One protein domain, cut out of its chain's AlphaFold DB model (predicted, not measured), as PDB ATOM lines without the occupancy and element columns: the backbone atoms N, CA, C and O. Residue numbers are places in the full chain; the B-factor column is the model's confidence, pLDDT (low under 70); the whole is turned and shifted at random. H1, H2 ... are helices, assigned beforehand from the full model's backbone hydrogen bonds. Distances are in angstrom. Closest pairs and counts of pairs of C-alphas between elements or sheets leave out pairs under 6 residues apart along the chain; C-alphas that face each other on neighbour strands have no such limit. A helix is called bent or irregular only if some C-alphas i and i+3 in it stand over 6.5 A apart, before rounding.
ATOM      1  N   TYR A  10      25.609  -5.016  14.643       95.38
ATOM      2  CA  TYR A  10      26.954  -4.454  14.631       95.38
ATOM      3  C   TYR A  10      28.009  -5.548  14.813       95.38
ATOM      4  O   TYR A  10      27.810  -6.494  15.577       95.38
ATOM      5  N   THR A  11      29.149  -5.388  14.143       95.62
ATOM      6  CA  THR A  11      30.315  -6.253  14.341       95.62
ATOM      7  C   THR A  11      30.915  -6.045  15.732       95.62
ATOM      8  O   THR A  11      30.767  -4.975  16.326       95.62
ATOM      9  N   ASP A  12      31.658  -7.033  16.231       96.19
ATOM     10  CA  ASP A  12      32.347  -6.929  17.526       96.19
ATOM     11  C   ASP A  12      33.328  -5.746  17.579       96.19
ATOM     12  O   ASP A  12      33.498  -5.128  18.627       96.19
ATOM     13  N   GLU A  13      33.927  -5.386  16.442       97.25
ATOM     14  CA  GLU A  13      34.776  -4.199  16.313       97.25
ATOM     15  C   GLU A  13      33.989  -2.910  16.582       97.25
ATOM     16  O   GLU A  13      34.397  -2.094  17.408       97.25
ATOM     17  N   VAL A  14      32.828  -2.743  15.936       95.56
ATOM     18  CA  VAL A  14      31.965  -1.571  16.145       95.56
ATOM     19  C   VAL A  14      31.431  -1.550  17.574       95.56
ATOM     20  O   VAL A  14      31.392  -0.491  18.198       95.56
ATOM     21  N   VAL A  15      31.069  -2.714  18.121       96.56
ATOM     22  CA  VAL A  15      30.660  -2.842  19.523       96.56
ATOM     23  C   VAL A  15      31.774  -2.371  20.453       96.56
ATOM     24  O   VAL A  15      31.526  -1.529  21.315       96.56
ATOM     25  N   GLY A  16      33.000  -2.861  20.260       97.62
ATOM     26  CA  GLY A  16      34.163  -2.474  21.055       97.62
ATOM     27  C   GLY A  16      34.463  -0.978  20.963       97.62
ATOM     28  O   GLY A  16      34.638  -0.326  21.992       97.62
ATOM     29  N   TYR A  17      34.442  -0.419  19.751       97.31
ATOM     30  CA  TYR A  17      34.633   1.012  19.524       97.31
ATOM     31  C   TYR A  17      33.589   1.853  20.269       97.31
ATOM     32  O   TYR A  17      33.948   2.737  21.044       97.31
ATOM     33  N   VAL A  18      32.297   1.553  20.084       97.25
ATOM     34  CA  VAL A  18      31.209   2.319  20.709       97.25
ATOM     35  C   VAL A  18      31.267   2.210  22.233       97.25
ATOM     36  O   VAL A  18      31.093   3.217  22.918       97.25
ATOM     37  N   GLN A  19      31.554   1.027  22.786       96.75
ATOM     38  CA  GLN A  19      31.681   0.852  24.237       96.75
ATOM     39  C   GLN A  19      32.859   1.632  24.838       96.75
ATOM     40  O   GLN A  19      32.775   2.068  25.990       96.75
ATOM     41  N   GLY A  20      33.918   1.855  24.057       96.75
ATOM     42  CA  GLY A  20      35.083   2.649  24.448       96.75
ATOM     43  C   GLY A  20      34.865   4.165  24.452       96.75
ATOM     44  O   GLY A  20      35.701   4.876  25.000       96.75
ATOM     45  N   LEU A  21      33.764   4.673  23.884       96.56
ATOM     46  CA  LEU A  21      33.477   6.112  23.873       96.56
ATOM     47  C   LEU A  21      33.273   6.652  25.294       96.56
ATOM     48  O   LEU A  21      32.547   6.055  26.098       96.56
ATOM     49  N   ASP A  22      33.846   7.819  25.581       95.69
ATOM     50  CA  ASP A  22      33.697   8.514  26.859       95.69
ATOM     51  C   ASP A  22      33.525  10.016  26.620       95.69
ATOM     52  O   ASP A  22      34.475  10.757  26.358       95.69
ATOM     53  N   GLY A  23      32.272  10.464  26.729       94.12
ATOM     54  CA  GLY A  23      31.923  11.843  26.424       94.12
ATOM     55  C   GLY A  23      32.582  12.863  27.354       94.12
ATOM     56  O   GLY A  23      32.878  13.975  26.919       94.12
ATOM     57  N   ASP A  24      32.836  12.502  28.614       94.50
ATOM     58  CA  ASP A  24      33.471  13.395  29.583       94.50
ATOM     59  C   ASP A  24      34.965  13.545  29.296       94.50
ATOM     60  O   ASP A  24      35.489  14.665  29.317       94.50
ATOM     61  N   VAL A  25      35.640  12.442  28.962       96.88
ATOM     62  CA  VAL A  25      37.054  12.452  28.561       96.88
ATOM     63  C   VAL A  25      37.254  13.254  27.277       96.88
ATOM     64  O   VAL A  25      38.167  14.087  27.224       96.88
ATOM     65  N   ASP A  26      36.385  13.065  26.281       96.06
ATOM     66  CA  ASP A  26      36.430  13.786  25.006       96.06
ATOM     67  C   ASP A  26      36.240  15.297  25.205       96.06
ATOM     68  O   ASP A  26      37.041  16.109  24.732       96.06
ATOM     69  N   ILE A  27      35.216  15.704  25.967       96.62
ATOM     70  CA  ILE A  27      34.957  17.120  26.267       96.62
ATOM     71  C   ILE A  27      36.126  17.727  27.053       96.62
ATOM     72  O   ILE A  27      36.557  18.845  26.761       96.62
ATOM     73  N   ALA A  28      36.658  17.009  28.046       96.69
ATOM     74  CA  ALA A  28      37.804  17.474  28.819       96.69
ATOM     75  C   ALA A  28      39.050  17.640  27.938       96.69
ATOM     76  O   ALA A  28      39.808  18.592  28.126       96.69
ATOM     77  N   PHE A  29      39.264  16.746  26.970       97.56
ATOM     78  CA  PHE A  29      40.339  16.873  25.991       97.56
ATOM     79  C   PHE A  29      40.183  18.134  25.136       97.56
ATOM     80  O   PHE A  29      41.121  18.927  25.067       97.56
ATOM     81  N   LEU A  30      38.997  18.377  24.572       97.25
ATOM     82  CA  LEU A  30      38.726  19.574  23.769       97.25
ATOM     83  C   LEU A  30      38.995  20.864  24.556       97.25
ATOM     84  O   LEU A  30      39.701  21.751  24.074       97.25
ATOM     85  N   LYS A  31      38.529  20.930  25.810       97.00
ATOM     86  CA  LYS A  31      38.803  22.064  26.706       97.00
ATOM     87  C   LYS A  31      40.300  22.260  26.960       97.00
ATOM     88  O   LYS A  31      40.780  23.389  26.920       97.00
ATOM     89  N   ARG A  32      41.069  21.180  27.161       97.56
ATOM     90  CA  ARG A  32      42.540  21.255  27.299       97.56
ATOM     91  C   ARG A  32      43.229  21.764  26.031       97.56
ATOM     92  O   ARG A  32      44.272  22.401  26.134       97.56
ATOM     93  N   CYS A  33      42.650  21.520  24.859       97.88
ATOM     94  CA  CYS A  33      43.116  22.071  23.587       97.88
ATOM     95  C   CYS A  33      42.697  23.536  23.361       97.88
ATOM     96  O   CYS A  33      42.970  24.075  22.290       97.88
ATOM     97  N   GLY A  34      42.040  24.180  24.330       97.62
ATOM     98  CA  GLY A  34      41.599  25.572  24.240       97.62
ATOM     99  C   GLY A  34      40.256  25.768  23.535       97.62
ATOM    100  O   GLY A  34      39.921  26.897  23.188       97.62
ATOM    101  N   TRP A  35      39.491  24.697  23.307       97.56
ATOM    102  CA  TRP A  35      38.151  24.808  22.733       97.56
ATOM    103  C   TRP A  35      37.127  25.140  23.816       97.56
ATOM    104  O   TRP A  35      37.037  24.458  24.840       97.56
ATOM    105  N   GLU A  36      36.293  26.138  23.543       96.50
ATOM    106  CA  GLU A  36      35.054  26.355  24.284       96.50
ATOM    107  C   GLU A  36      34.041  25.278  23.884       96.50
ATOM    108  O   GLU A  36      33.706  25.125  22.709       96.50
ATOM    109  N   VAL A  37      33.552  24.516  24.865       95.38
ATOM    110  CA  VAL A  37      32.534  23.482  24.648       95.38
ATOM    111  C   VAL A  37      31.289  23.877  25.433       95.38
ATOM    112  O   VAL A  37      31.184  23.543  26.620       95.38
ATOM    113  N   PRO A  38      30.367  24.627  24.809       93.38
ATOM    114  CA  PRO A  38      29.216  25.164  25.505       93.38
ATOM    115  C   PRO A  38      28.224  24.053  25.863       93.38
ATOM    116  O   PRO A  38      28.280  22.921  25.358       93.38
ATOM    117  N   ARG A  39      27.310  24.362  26.779       90.06
ATOM    118  CA  ARG A  39      26.327  23.408  27.303       90.06
ATOM    119  C   ARG A  39      25.470  22.794  26.201       90.06
ATOM    120  O   ARG A  39      25.242  21.587  26.191       90.06
ATOM    121  N   GLU A  40      25.035  23.624  25.261       89.81
ATOM    122  CA  GLU A  40      24.149  23.254  24.155       89.81
ATOM    123  C   GLU A  40      24.789  22.211  23.230       89.81
ATOM    124  O   GLU A  40      24.088  21.555  22.465       89.81
ATOM    125  N   VAL A  41      26.111  22.030  23.323       92.31
ATOM    126  CA  VAL A  41      26.874  20.995  22.619       92.31
ATOM    127  C   VAL A  41      27.228  19.841  23.554       92.31
ATOM    128  O   VAL A  41      26.989  18.680  23.222       92.31
ATOM    129  N   SER A  42      27.774  20.138  24.737       93.31
ATOM    130  CA  SER A  42      28.272  19.111  25.662       93.31
ATOM    131  C   SER A  42      27.167  18.209  26.215       93.31
ATOM    132  O   SER A  42      27.366  16.998  26.299       93.31
ATOM    133  N   VAL A  43      25.992  18.752  26.545       92.38
ATOM    134  CA  VAL A  43      24.881  17.959  27.090       92.38
ATOM    135  C   VAL A  43      24.321  16.979  26.047       92.38
ATOM    136  O   VAL A  43      24.296  15.778  26.339       92.38
ATOM    137  N   PRO A  44      23.940  17.404  24.822       92.00
ATOM    138  CA  PRO A  44      23.539  16.461  23.781       92.00
ATOM    139  C   PRO A  44      24.628  15.442  23.454       92.00
ATOM    140  O   PRO A  44      24.308  14.268  23.293       92.00
ATOM    141  N   TYR A  45      25.902  15.849  23.414       94.94
ATOM    142  CA  TYR A  45      27.007  14.927  23.152       94.94
ATOM    143  C   TYR A  45      27.051  13.787  24.178       94.94
ATOM    144  O   TYR A  45      26.996  12.618  23.799       94.94
ATOM    145  N   LYS A  46      27.025  14.102  25.481       95.50
ATOM    146  CA  LYS A  46      26.985  13.082  26.546       95.50
ATOM    147  C   LYS A  46      25.748  12.184  26.455       95.50
ATOM    148  O   LYS A  46      25.837  10.984  26.718       95.50
ATOM    149  N   ILE A  47      24.593  12.746  26.097       94.75
ATOM    150  CA  ILE A  47      23.342  11.995  25.930       94.75
ATOM    151  C   ILE A  47      23.443  11.014  24.761       94.75
ATOM    152  O   ILE A  47      23.138   9.835  24.932       94.75
ATOM    153  N   PHE A  48      23.887  11.474  23.589       95.69
ATOM    154  CA  PHE A  48      24.004  10.630  22.403       95.69
ATOM    155  C   PHE A  48      25.083   9.563  22.564       95.69
ATOM    156  O   PHE A  48      24.844   8.419  22.184       95.69
ATOM    157  N   THR A  49      26.216   9.883  23.193       97.38
ATOM    158  CA  THR A  49      27.249   8.889  23.511       97.38
ATOM    159  C   THR A  49      26.686   7.783  24.400       97.38
ATOM    160  O   THR A  49      26.833   6.603  24.084       97.38
ATOM    161  N   HIS A  50      25.964   8.129  25.470       97.50
ATOM    162  CA  HIS A  50      25.346   7.124  26.335       97.50
ATOM    163  C   HIS A  50      24.252   6.320  25.617       97.50
ATOM    164  O   HIS A  50      24.200   5.096  25.740       97.50
ATOM    165  N   PHE A  51      23.408   6.986  24.826       97.94
ATOM    166  CA  PHE A  51      22.392   6.341  23.995       97.94
ATOM    167  C   PHE A  51      23.011   5.315  23.038       97.94
ATOM    168  O   PHE A  51      22.541   4.181  22.992       97.94
ATOM    169  N   LEU A  52      24.097   5.666  22.339       97.56
ATOM    170  CA  LEU A  52      24.828   4.755  21.453       97.56
ATOM    171  C   LEU A  52      25.375   3.544  22.212       97.56
ATOM    172  O   LEU A  52      25.125   2.409  21.806       97.56
ATOM    173  N   LYS A  53      26.050   3.777  23.343       98.12
ATOM    174  CA  LYS A  53      26.600   2.707  24.190       98.12
ATOM    175  C   LYS A  53      25.527   1.713  24.610       98.12
ATOM    176  O   LYS A  53      25.693   0.513  24.407       98.12
ATOM    177  N   LYS A  54      24.405   2.203  25.137       98.00
ATOM    178  CA  LYS A  54      23.305   1.348  25.601       98.00
ATOM    179  C   LYS A  54      22.539   0.687  24.467       98.00
ATOM    180  O   LYS A  54      22.168  -0.474  24.593       98.00
ATOM    181  N   GLY A  55      22.356   1.370  23.343       97.75
ATOM    182  CA  GLY A  55      21.748   0.774  22.157       97.75
ATOM    183  C   GLY A  55      22.520  -0.449  21.675       97.75
ATOM    184  O   GLY A  55      21.941  -1.518  21.502       97.75
ATOM    185  N   VAL A  56      23.839  -0.317  21.538       97.19
ATOM    186  CA  VAL A  56      24.705  -1.421  21.108       97.19
ATOM    187  C   VAL A  56      24.811  -2.516  22.177       97.19
ATOM    188  O   VAL A  56      24.763  -3.701  21.842       97.19
ATOM    189  N   GLU A  57      24.904  -2.146  23.460       96.62
ATOM    190  CA  GLU A  57      24.867  -3.091  24.592       96.62
ATOM    191  C   GLU A  57      23.615  -3.979  24.530       96.62
ATOM    192  O   GLU A  57      23.707  -5.198  24.667       96.62
ATOM    193  N   PHE A  58      22.460  -3.376  24.233       97.56
ATOM    194  CA  PHE A  58      21.172  -4.061  24.112       97.56
ATOM    195  C   PHE A  58      20.857  -4.542  22.692       97.56
ATOM    196  O   PHE A  58      19.706  -4.816  22.380       97.56
ATOM    197  N   LYS A  59      21.873  -4.683  21.832       96.94
ATOM    198  CA  LYS A  59      21.762  -5.295  20.495       96.94
ATOM    199  C   LYS A  59      20.816  -4.574  19.524       96.94
ATOM    200  O   LYS A  59      20.390  -5.161  18.532       96.94
ATOM    201  N   LEU A  60      20.525  -3.291  19.751       97.88
ATOM    202  CA  LEU A  60      19.819  -2.476  18.765       97.88
ATOM    203  C   LEU A  60      20.710  -2.278  17.532       97.88
ATOM    204  O   LEU A  60      21.907  -2.025  17.643       97.88
ATOM    205  N   THR A  61      20.096  -2.356  16.357       97.06
ATOM    206  CA  THR A  61      20.727  -2.112  15.056       97.06
ATOM    207  C   THR A  61      20.698  -0.618  14.736       97.06
ATOM    208  O   THR A  61      20.022   0.166  15.415       97.06
ATOM    209  N   ALA A  62      21.403  -0.195  13.688       96.44
ATOM    210  CA  ALA A  62      21.378   1.199  13.248       96.44
ATOM    211  C   ALA A  62      19.959   1.673  12.884       96.44
ATOM    212  O   ALA A  62      19.599   2.809  13.191       96.44
ATOM    213  N   ASP A  63      19.134   0.799  12.301       96.31
ATOM    214  CA  ASP A  63      17.740   1.085  11.954       96.31
ATOM    215  C   ASP A  63      16.888   1.361  13.202       96.31
ATOM    216  O   ASP A  63      16.231   2.403  13.282       96.31
ATOM    217  N   HIS A  64      16.980   0.504  14.228       97.19
ATOM    218  CA  HIS A  64      16.305   0.735  15.508       97.19
ATOM    219  C   HIS A  64      16.740   2.067  16.124       97.19
ATOM    220  O   HIS A  64      15.904   2.916  16.439       97.19
ATOM    221  N   MET A  65      18.051   2.289  16.235       96.88
ATOM    222  CA  MET A  65      18.617   3.499  16.836       96.88
ATOM    223  C   MET A  65      18.158   4.771  16.120       96.88
ATOM    224  O   MET A  65      17.761   5.744  16.767       96.88
ATOM    225  N   ALA A  66      18.147   4.754  14.789       95.62
ATOM    226  CA  ALA A  66      17.721   5.886  13.985       95.62
ATOM    227  C   ALA A  66      16.232   6.209  14.168       95.62
ATOM    228  O   ALA A  66      15.875   7.386  14.227       95.62
ATOM    229  N   VAL A  67      15.367   5.197  14.278       96.38
ATOM    230  CA  VAL A  67      13.927   5.379  14.532       96.38
ATOM    231  C   VAL A  67      13.685   6.053  15.886       96.38
ATOM    232  O   VAL A  67      12.867   6.975  15.978       96.38
ATOM    233  N   LEU A  68      14.408   5.629  16.929       97.12
ATOM    234  CA  LEU A  68      14.265   6.193  18.274       97.12
ATOM    235  C   LEU A  68      14.814   7.627  18.357       97.12
ATOM    236  O   LEU A  68      14.159   8.500  18.930       97.12
ATOM    237  N   ALA A  69      15.978   7.888  17.753       96.00
ATOM    238  CA  ALA A  69      16.635   9.198  17.773       96.00
ATOM    239  C   ALA A  69      15.891  10.255  16.937       96.00
ATOM    240  O   ALA A  69      15.826  11.418  17.329       96.00
ATOM    241  N   GLN A  70      15.277   9.852  15.817       95.50
ATOM    242  CA  GLN A  70      14.429  10.731  14.999       95.50
ATOM    243  C   GLN A  70      13.046  10.976  15.612       95.50
ATOM    244  O   GLN A  70      12.271  11.763  15.075       95.50
ATOM    245  N   ASN A  71      12.728  10.333  16.738       96.00
ATOM    246  CA  ASN A  71      11.448  10.462  17.427       96.00
ATOM    247  C   ASN A  71      10.241  10.040  16.565       96.00
ATOM    248  O   ASN A  71       9.154  10.608  16.679       96.00
ATOM    249  N   ILE A  72      10.417   9.025  15.716       96.00
ATOM    250  CA  ILE A  72       9.376   8.536  14.795       96.00
ATOM    251  C   ILE A  72       8.813   7.166  15.194       96.00
ATOM    252  O   ILE A  72       8.070   6.543  14.433       96.00
ATOM    253  N   HIS A  73       9.143   6.674  16.388       96.62
ATOM    254  CA  HIS A  73       8.600   5.416  16.872       96.62
ATOM    255  C   HIS A  73       7.105   5.557  17.205       96.62
ATOM    256  O   HIS A  73       6.681   6.505  17.867       96.62
ATOM    257  N   LYS A  74       6.290   4.572  16.798       94.94
ATOM    258  CA  LYS A  74       4.823   4.595  16.990       94.94
ATOM    259  C   LYS A  74       4.420   4.746  18.456       94.94
ATOM    260  O   LYS A  74       3.481   5.460  18.785       94.94
ATOM    261  N   SER A  75       5.128   4.050  19.342       95.25
ATOM    262  CA  SER A  75       5.017   4.298  20.776       95.25
ATOM    263  C   SER A  75       6.008   5.392  21.141       95.25
ATOM    264  O   SER A  75       7.206   5.135  21.261       95.25
ATOM    265  N   THR A  76       5.481   6.599  21.329       93.81
ATOM    266  CA  THR A  76       6.253   7.814  21.619       93.81
ATOM    267  C   THR A  76       7.083   7.706  22.896       93.81
ATOM    268  O   THR A  76       8.044   8.443  23.067       93.81
ATOM    269  N   ALA A  77       6.775   6.756  23.779       93.38
ATOM    270  CA  ALA A  77       7.563   6.463  24.971       93.38
ATOM    271  C   ALA A  77       8.986   5.942  24.670       93.38
ATOM    272  O   ALA A  77       9.805   5.891  25.585       93.38
ATOM    273  N   PHE A  78       9.258   5.534  23.424       95.56
ATOM    274  CA  PHE A  78      10.589   5.147  22.950       95.56
ATOM    275  C   PHE A  78      11.262   6.221  22.086       95.56
ATOM    276  O   PHE A  78      12.383   6.023  21.637       95.56
ATOM    277  N   ASN A  79      10.617   7.364  21.859       95.56
ATOM    278  CA  ASN A  79      11.278   8.495  21.217       95.56
ATOM    279  C   ASN A  79      12.297   9.088  22.188       95.56
ATOM    280  O   ASN A  79      11.947   9.349  23.343       95.56
ATOM    281  N   LEU A  80      13.531   9.307  21.732       93.88
ATOM    282  CA  LEU A  80      14.623   9.781  22.580       93.88
ATOM    283  C   LEU A  80      14.252  11.079  23.307       93.88
ATOM    284  O   LEU A  80      14.449  11.161  24.513       93.88
ATOM    285  N   SER A  81      13.608  12.034  22.629       92.38
ATOM    286  CA  SER A  81      13.147  13.292  23.239       92.38
ATOM    287  C   SER A  81      12.271  13.063  24.476       92.38
ATOM    288  O   SER A  81      12.389  13.766  25.475       92.38
ATOM    289  N   ASN A  82      11.425  12.034  24.437       92.19
ATOM    290  CA  ASN A  82      10.493  11.711  25.514       92.19
ATOM    291  C   ASN A  82      11.151  10.894  26.634       92.19
ATOM    292  O   ASN A  82      10.588  10.793  27.724       92.19
ATOM    293  N   MET A  83      12.335  10.321  26.393       92.06
ATOM    294  CA  MET A  83      13.142   9.696  27.443       92.06
ATOM    295  C   MET A  83      13.811  10.745  28.335       92.06
ATOM    296  O   MET A  83      13.956  10.507  29.530       92.06
ATOM    297  N   LEU A  84      14.191  11.901  27.784       87.50
ATOM    298  CA  LEU A  84      14.967  12.922  28.499       87.50
ATOM    299  C   LEU A  84      14.127  13.653  29.566       87.50
ATOM    300  O   LEU A  84      14.590  13.897  30.683       87.50
ATOM    301  N   GLY A  85      12.838  13.883  29.302       74.50
ATOM    302  CA  GLY A  85      11.982  14.712  30.163       74.50
ATOM    303  C   GLY A  85      12.376  16.195  30.116       74.50
ATOM    304  O   GLY A  85      13.143  16.604  29.250       74.50
ATOM    305  N   ASP A  86      11.848  17.005  31.039       68.38
ATOM    306  CA  ASP A  86      12.079  18.458  31.030       68.38
ATOM    307  C   ASP A  86      13.497  18.851  31.484       68.38
ATOM    308  O   ASP A  86      14.020  18.358  32.485       68.38
ATOM    309  N   MET A  87      14.104  19.791  30.750       59.53
ATOM    310  CA  MET A  87      15.515  20.210  30.849       59.53
ATOM    311  C   MET A  87      15.811  21.249  31.951       59.53
ATOM    312  O   MET A  87      16.784  21.997  31.856       59.53
ATOM    313  N   THR A  88      14.980  21.347  32.991       64.56
ATOM    314  CA  THR A  88      15.060  22.426  34.001       64.56
ATOM    315  C   THR A  88      16.062  22.172  35.135       64.56
ATOM    316  O   THR A  88      16.134  22.962  36.073       64.56
ATOM    317  N   LEU A  89      16.835  21.085  35.071       62.16
ATOM    318  CA  LEU A  89      17.812  20.697  36.095       62.16
ATOM    319  C   LEU A  89      19.233  21.156  35.739       62.16
ATOM    320  O   LEU A  89      19.556  21.350  34.564       62.16
ATOM    321  N   GLU A  90      20.081  21.270  36.764       74.44
ATOM    322  CA  GLU A  90      21.534  21.402  36.603       74.44
ATOM    323  C   GLU A  90      22.093  20.293  35.704       74.44
ATOM    324  O   GLU A  90      21.583  19.170  35.691       74.44
ATOM    325  N   ASP A  91      23.155  20.608  34.966       71.94
ATOM    326  CA  ASP A  91      23.667  19.818  33.839       71.94
ATOM    327  C   ASP A  91      23.984  18.384  34.220       71.94
ATOM    328  O   ASP A  91      23.507  17.453  33.573       71.94
ATOM    329  N   ASP A  92      24.733  18.204  35.302       80.31
ATOM    330  CA  ASP A  92      25.179  16.880  35.720       80.31
ATOM    331  C   ASP A  92      24.004  16.034  36.228       80.31
ATOM    332  O   ASP A  92      23.885  14.855  35.891       80.31
ATOM    333  N   ILE A  93      23.059  16.648  36.951       85.94
ATOM    334  CA  ILE A  93      21.842  15.972  37.423       85.94
ATOM    335  C   ILE A  93      20.953  15.588  36.234       85.94
ATOM    336  O   ILE A  93      20.387  14.491  36.200       85.94
ATOM    337  N   PHE A  94      20.804  16.488  35.262       88.62
ATOM    338  CA  PHE A  94      20.025  16.246  34.055       88.62
ATOM    339  C   PHE A  94      20.620  15.109  33.220       88.62
ATOM    340  O   PHE A  94      19.885  14.204  32.818       88.62
ATOM    341  N   VAL A  95      21.935  15.129  32.986       90.94
ATOM    342  CA  VAL A  95      22.643  14.103  32.210       90.94
ATOM    343  C   VAL A  95      22.524  12.744  32.892       90.94
ATOM    344  O   VAL A  95      22.093  11.790  32.244       90.94
ATOM    345  N   GLN A  96      22.782  12.664  34.199       91.62
ATOM    346  CA  GLN A  96      22.683  11.411  34.951       91.62
ATOM    347  C   GLN A  96      21.267  10.815  34.899       91.62
ATOM    348  O   GLN A  96      21.083   9.648  34.553       91.62
ATOM    349  N   LYS A  97      20.233  11.627  35.161       92.00
ATOM    350  CA  LYS A  97      18.836  11.164  35.066       92.00
ATOM    351  C   LYS A  97      18.459  10.758  33.644       92.00
ATOM    352  O   LYS A  97      17.661   9.840  33.458       92.00
ATOM    353  N   SER A  98      18.991  11.455  32.644       93.06
ATOM    354  CA  SER A  98      18.770  11.116  31.240       93.06
ATOM    355  C   SER A  98      19.380   9.761  30.906       93.06
ATOM    356  O   SER A  98      18.707   8.945  30.283       93.06
ATOM    357  N   HIS A  99      20.603   9.482  31.366       95.25
ATOM    358  CA  HIS A  99      21.263   8.183  31.202       95.25
ATOM    359  C   HIS A  99      20.427   7.046  31.793       95.25
ATOM    360  O   HIS A  99      20.096   6.099  31.083       95.25
ATOM    361  N   GLU A 100      19.976   7.184  33.041       94.94
ATOM    362  CA  GLU A 100      19.135   6.180  33.712       94.94
ATOM    363  C   GLU A 100      17.832   5.900  32.948       94.94
ATOM    364  O   GLU A 100      17.446   4.745  32.735       94.94
ATOM    365  N   LYS A 101      17.145   6.957  32.497       95.19
ATOM    366  CA  LYS A 101      15.900   6.819  31.731       95.19
ATOM    367  C   LYS A 101      16.137   6.201  30.359       95.19
ATOM    368  O   LYS A 101      15.331   5.368  29.941       95.19
ATOM    369  N   ILE A 102      17.204   6.599  29.665       96.88
ATOM    370  CA  ILE A 102      17.594   6.020  28.375       96.88
ATOM    371  C   ILE A 102      17.857   4.532  28.554       96.88
ATOM    372  O   ILE A 102      17.255   3.730  27.845       96.88
ATOM    373  N   GLU A 103      18.675   4.143  29.533       97.50
ATOM    374  CA  GLU A 103      18.987   2.739  29.777       97.50
ATOM    375  C   GLU A 103      17.716   1.921  30.041       97.50
ATOM    376  O   GLU A 103      17.465   0.919  29.366       97.50
ATOM    377  N   ALA A 104      16.867   2.376  30.967       96.81
ATOM    378  CA  ALA A 104      15.625   1.684  31.301       96.81
ATOM    379  C   ALA A 104      14.694   1.533  30.084       96.81
ATOM    380  O   ALA A 104      14.029   0.506  29.914       96.81
ATOM    381  N   ARG A 105      14.634   2.553  29.219       97.19
ATOM    382  CA  ARG A 105      13.785   2.541  28.023       97.19
ATOM    383  C   ARG A 105      14.345   1.672  26.912       97.19
ATOM    384  O   ARG A 105      13.559   0.954  26.298       97.19
ATOM    385  N   LEU A 106      15.653   1.702  26.676       97.94
ATOM    386  CA  LEU A 106      16.299   0.875  25.661       97.94
ATOM    387  C   LEU A 106      16.297  -0.603  26.046       97.94
ATOM    388  O   LEU A 106      16.014  -1.436  25.192       97.94
ATOM    389  N   ARG A 107      16.491  -0.934  27.327       98.12
ATOM    390  CA  ARG A 107      16.344  -2.311  27.820       98.12
ATOM    391  C   ARG A 107      14.936  -2.840  27.554       98.12
ATOM    392  O   ARG A 107      14.763  -3.852  26.891       98.12
ATOM    393  N   ARG A 108      13.915  -2.070  27.949       97.75
ATOM    394  CA  ARG A 108      12.509  -2.413  27.676       97.75
ATOM    395  C   ARG A 108      12.190  -2.494  26.180       97.75
ATOM    396  O   ARG A 108      11.286  -3.231  25.796       97.75
ATOM    397  N   TYR A 109      12.845  -1.678  25.355       97.75
ATOM    398  CA  TYR A 109      12.703  -1.743  23.905       97.75
ATOM    399  C   TYR A 109      13.255  -3.070  23.383       97.75
ATOM    400  O   TYR A 109      12.526  -3.791  22.709       97.75
ATOM    401  N   SER A 110      14.490  -3.409  23.764       97.31
ATOM    402  CA  SER A 110      15.136  -4.676  23.420       97.31
ATOM    403  C   SER A 110      14.260  -5.862  23.809       97.31
ATOM    404  O   SER A 110      13.879  -6.623  22.936       97.31
ATOM    405  N   ASP A 111      13.830  -5.951  25.070       97.50
ATOM    406  CA  ASP A 111      13.017  -7.071  25.578       97.50
ATOM    407  C   ASP A 111      11.672  -7.257  24.846       97.50
ATOM    408  O   ASP A 111      11.019  -8.292  24.978       97.50
ATOM    409  N   ARG A 112      11.193  -6.220  24.147       96.19
ATOM    410  CA  ARG A 112       9.878  -6.212  23.496       96.19
ATOM    411  C   ARG A 112       9.943  -6.391  21.982       96.19
ATOM    412  O   ARG A 112       8.961  -6.867  21.409       96.19
TER     413      ARG A 112
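What this domain is: This is residues 10 to 112 of the 114 residues of the protein "1-phosphatidylinositol 4-kinase" of Brassica oleracea var. oleracea (UniProt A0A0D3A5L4). The domain is a flat slab of helices with two long ones, H3 and H6, side by side and running the same way. H1 and H2 follow one another along the side of H3 that is turned away from H6; H2 slants away from H3, and its last residues, 29 to 32, stick out with 33 and 34 before the chain folds back into H3. On the other side, short H5 packs on H6, and H4 lies by the last part of H3. The printed part has 103 residues, with six named helices, H1 to H6 in order, and no named strand, an all-helix class. It is compact, with a radius of gyration of the C-alphas of 14.2 A and spans of 44 by 36 by 19 A.

How they stand to each other: H1, residues 12 to 20, touches H3, residues 39 to 57, the hub, which touches three other helices. The closest C-alphas of the two are those of Gln 19 and Lys 53, 5.4 A apart, and H3 touches H1 with residues 52 to 57 alone. They run opposite ways at a steep tilt of 38 degrees, only just past shallow. H2, residues 23 to 32, is apart from H1 and forms a helical hairpin with H3. H3 touches H2 with residues 42 to 49 alone; the closest C-alphas are those of Gly 23 and Lys 46, 5.1 A apart, and the two run opposite ways at a steep tilt of 37 degrees, only just past shallow. H4, residues 62 to 69, is close to H3 but not clearly touching, the closest C-alphas being those of Gly 55 and Met 65, 6.7 A apart. H5, residues 80 to 84, only just touches H4, with 3 pairs of C-alphas within 8 A, the closest those of Ala 69 and Leu 80 at 5.2 A. H6, residues 91 to 112, touches H5 with residues 97 to 105 alone; the closest C-alphas are those of Leu 84 and Ser 98, 5.0 A apart. H6 touches H3 with 15 pairs of C-alphas within 8 A, the closest those of Lys 54 and Glu 103 at 6.2 A; they run the same way at a shallow tilt of 27 degrees. H4 and H6 are near each other. The packing is mostly crossed, with more steep than shallow tilts, but only just: 1 of 3 touching pairs with a tilt is shallow. H1 and H2 are both apart from H4, H5 and H6. Every O i to N i+4 pair is within hydrogen-bond range in H1, H2, H4, H5 and H6, and 14 of 15 are in H3.

Where its parts are: H1 begins at C-alpha 12, at (32.347, -6.929, 17.526), and measures 12.1 A from first to last C-alpha. H2 measures 14.2 A. H3 measures 26.7 A, from C-alpha 39 at (26.327, 23.408, 27.303) to C-alpha 57; it is neither bent nor irregular, but only just: C-alphas 40 and 43 are 6.1 A apart. H4 has 8 residues and H5 has 5. H6, the longest helix with 22 residues, measures 31.2 A and ends at C-alpha 112, at (9.878, -6.212, 23.496).

The domain as a whole: The two C-alphas farthest apart are those of Gly 34 and Arg 112, 44.9 A. The printed part, residues 10 to 112, has no cut. The links H1 to H2 and H3 to H4 are tight, the other three are short, and no link is long. The mean pLDDT of the printed part is 93.5; residues 86 to 89, in the link from H5 to H6, are under 70.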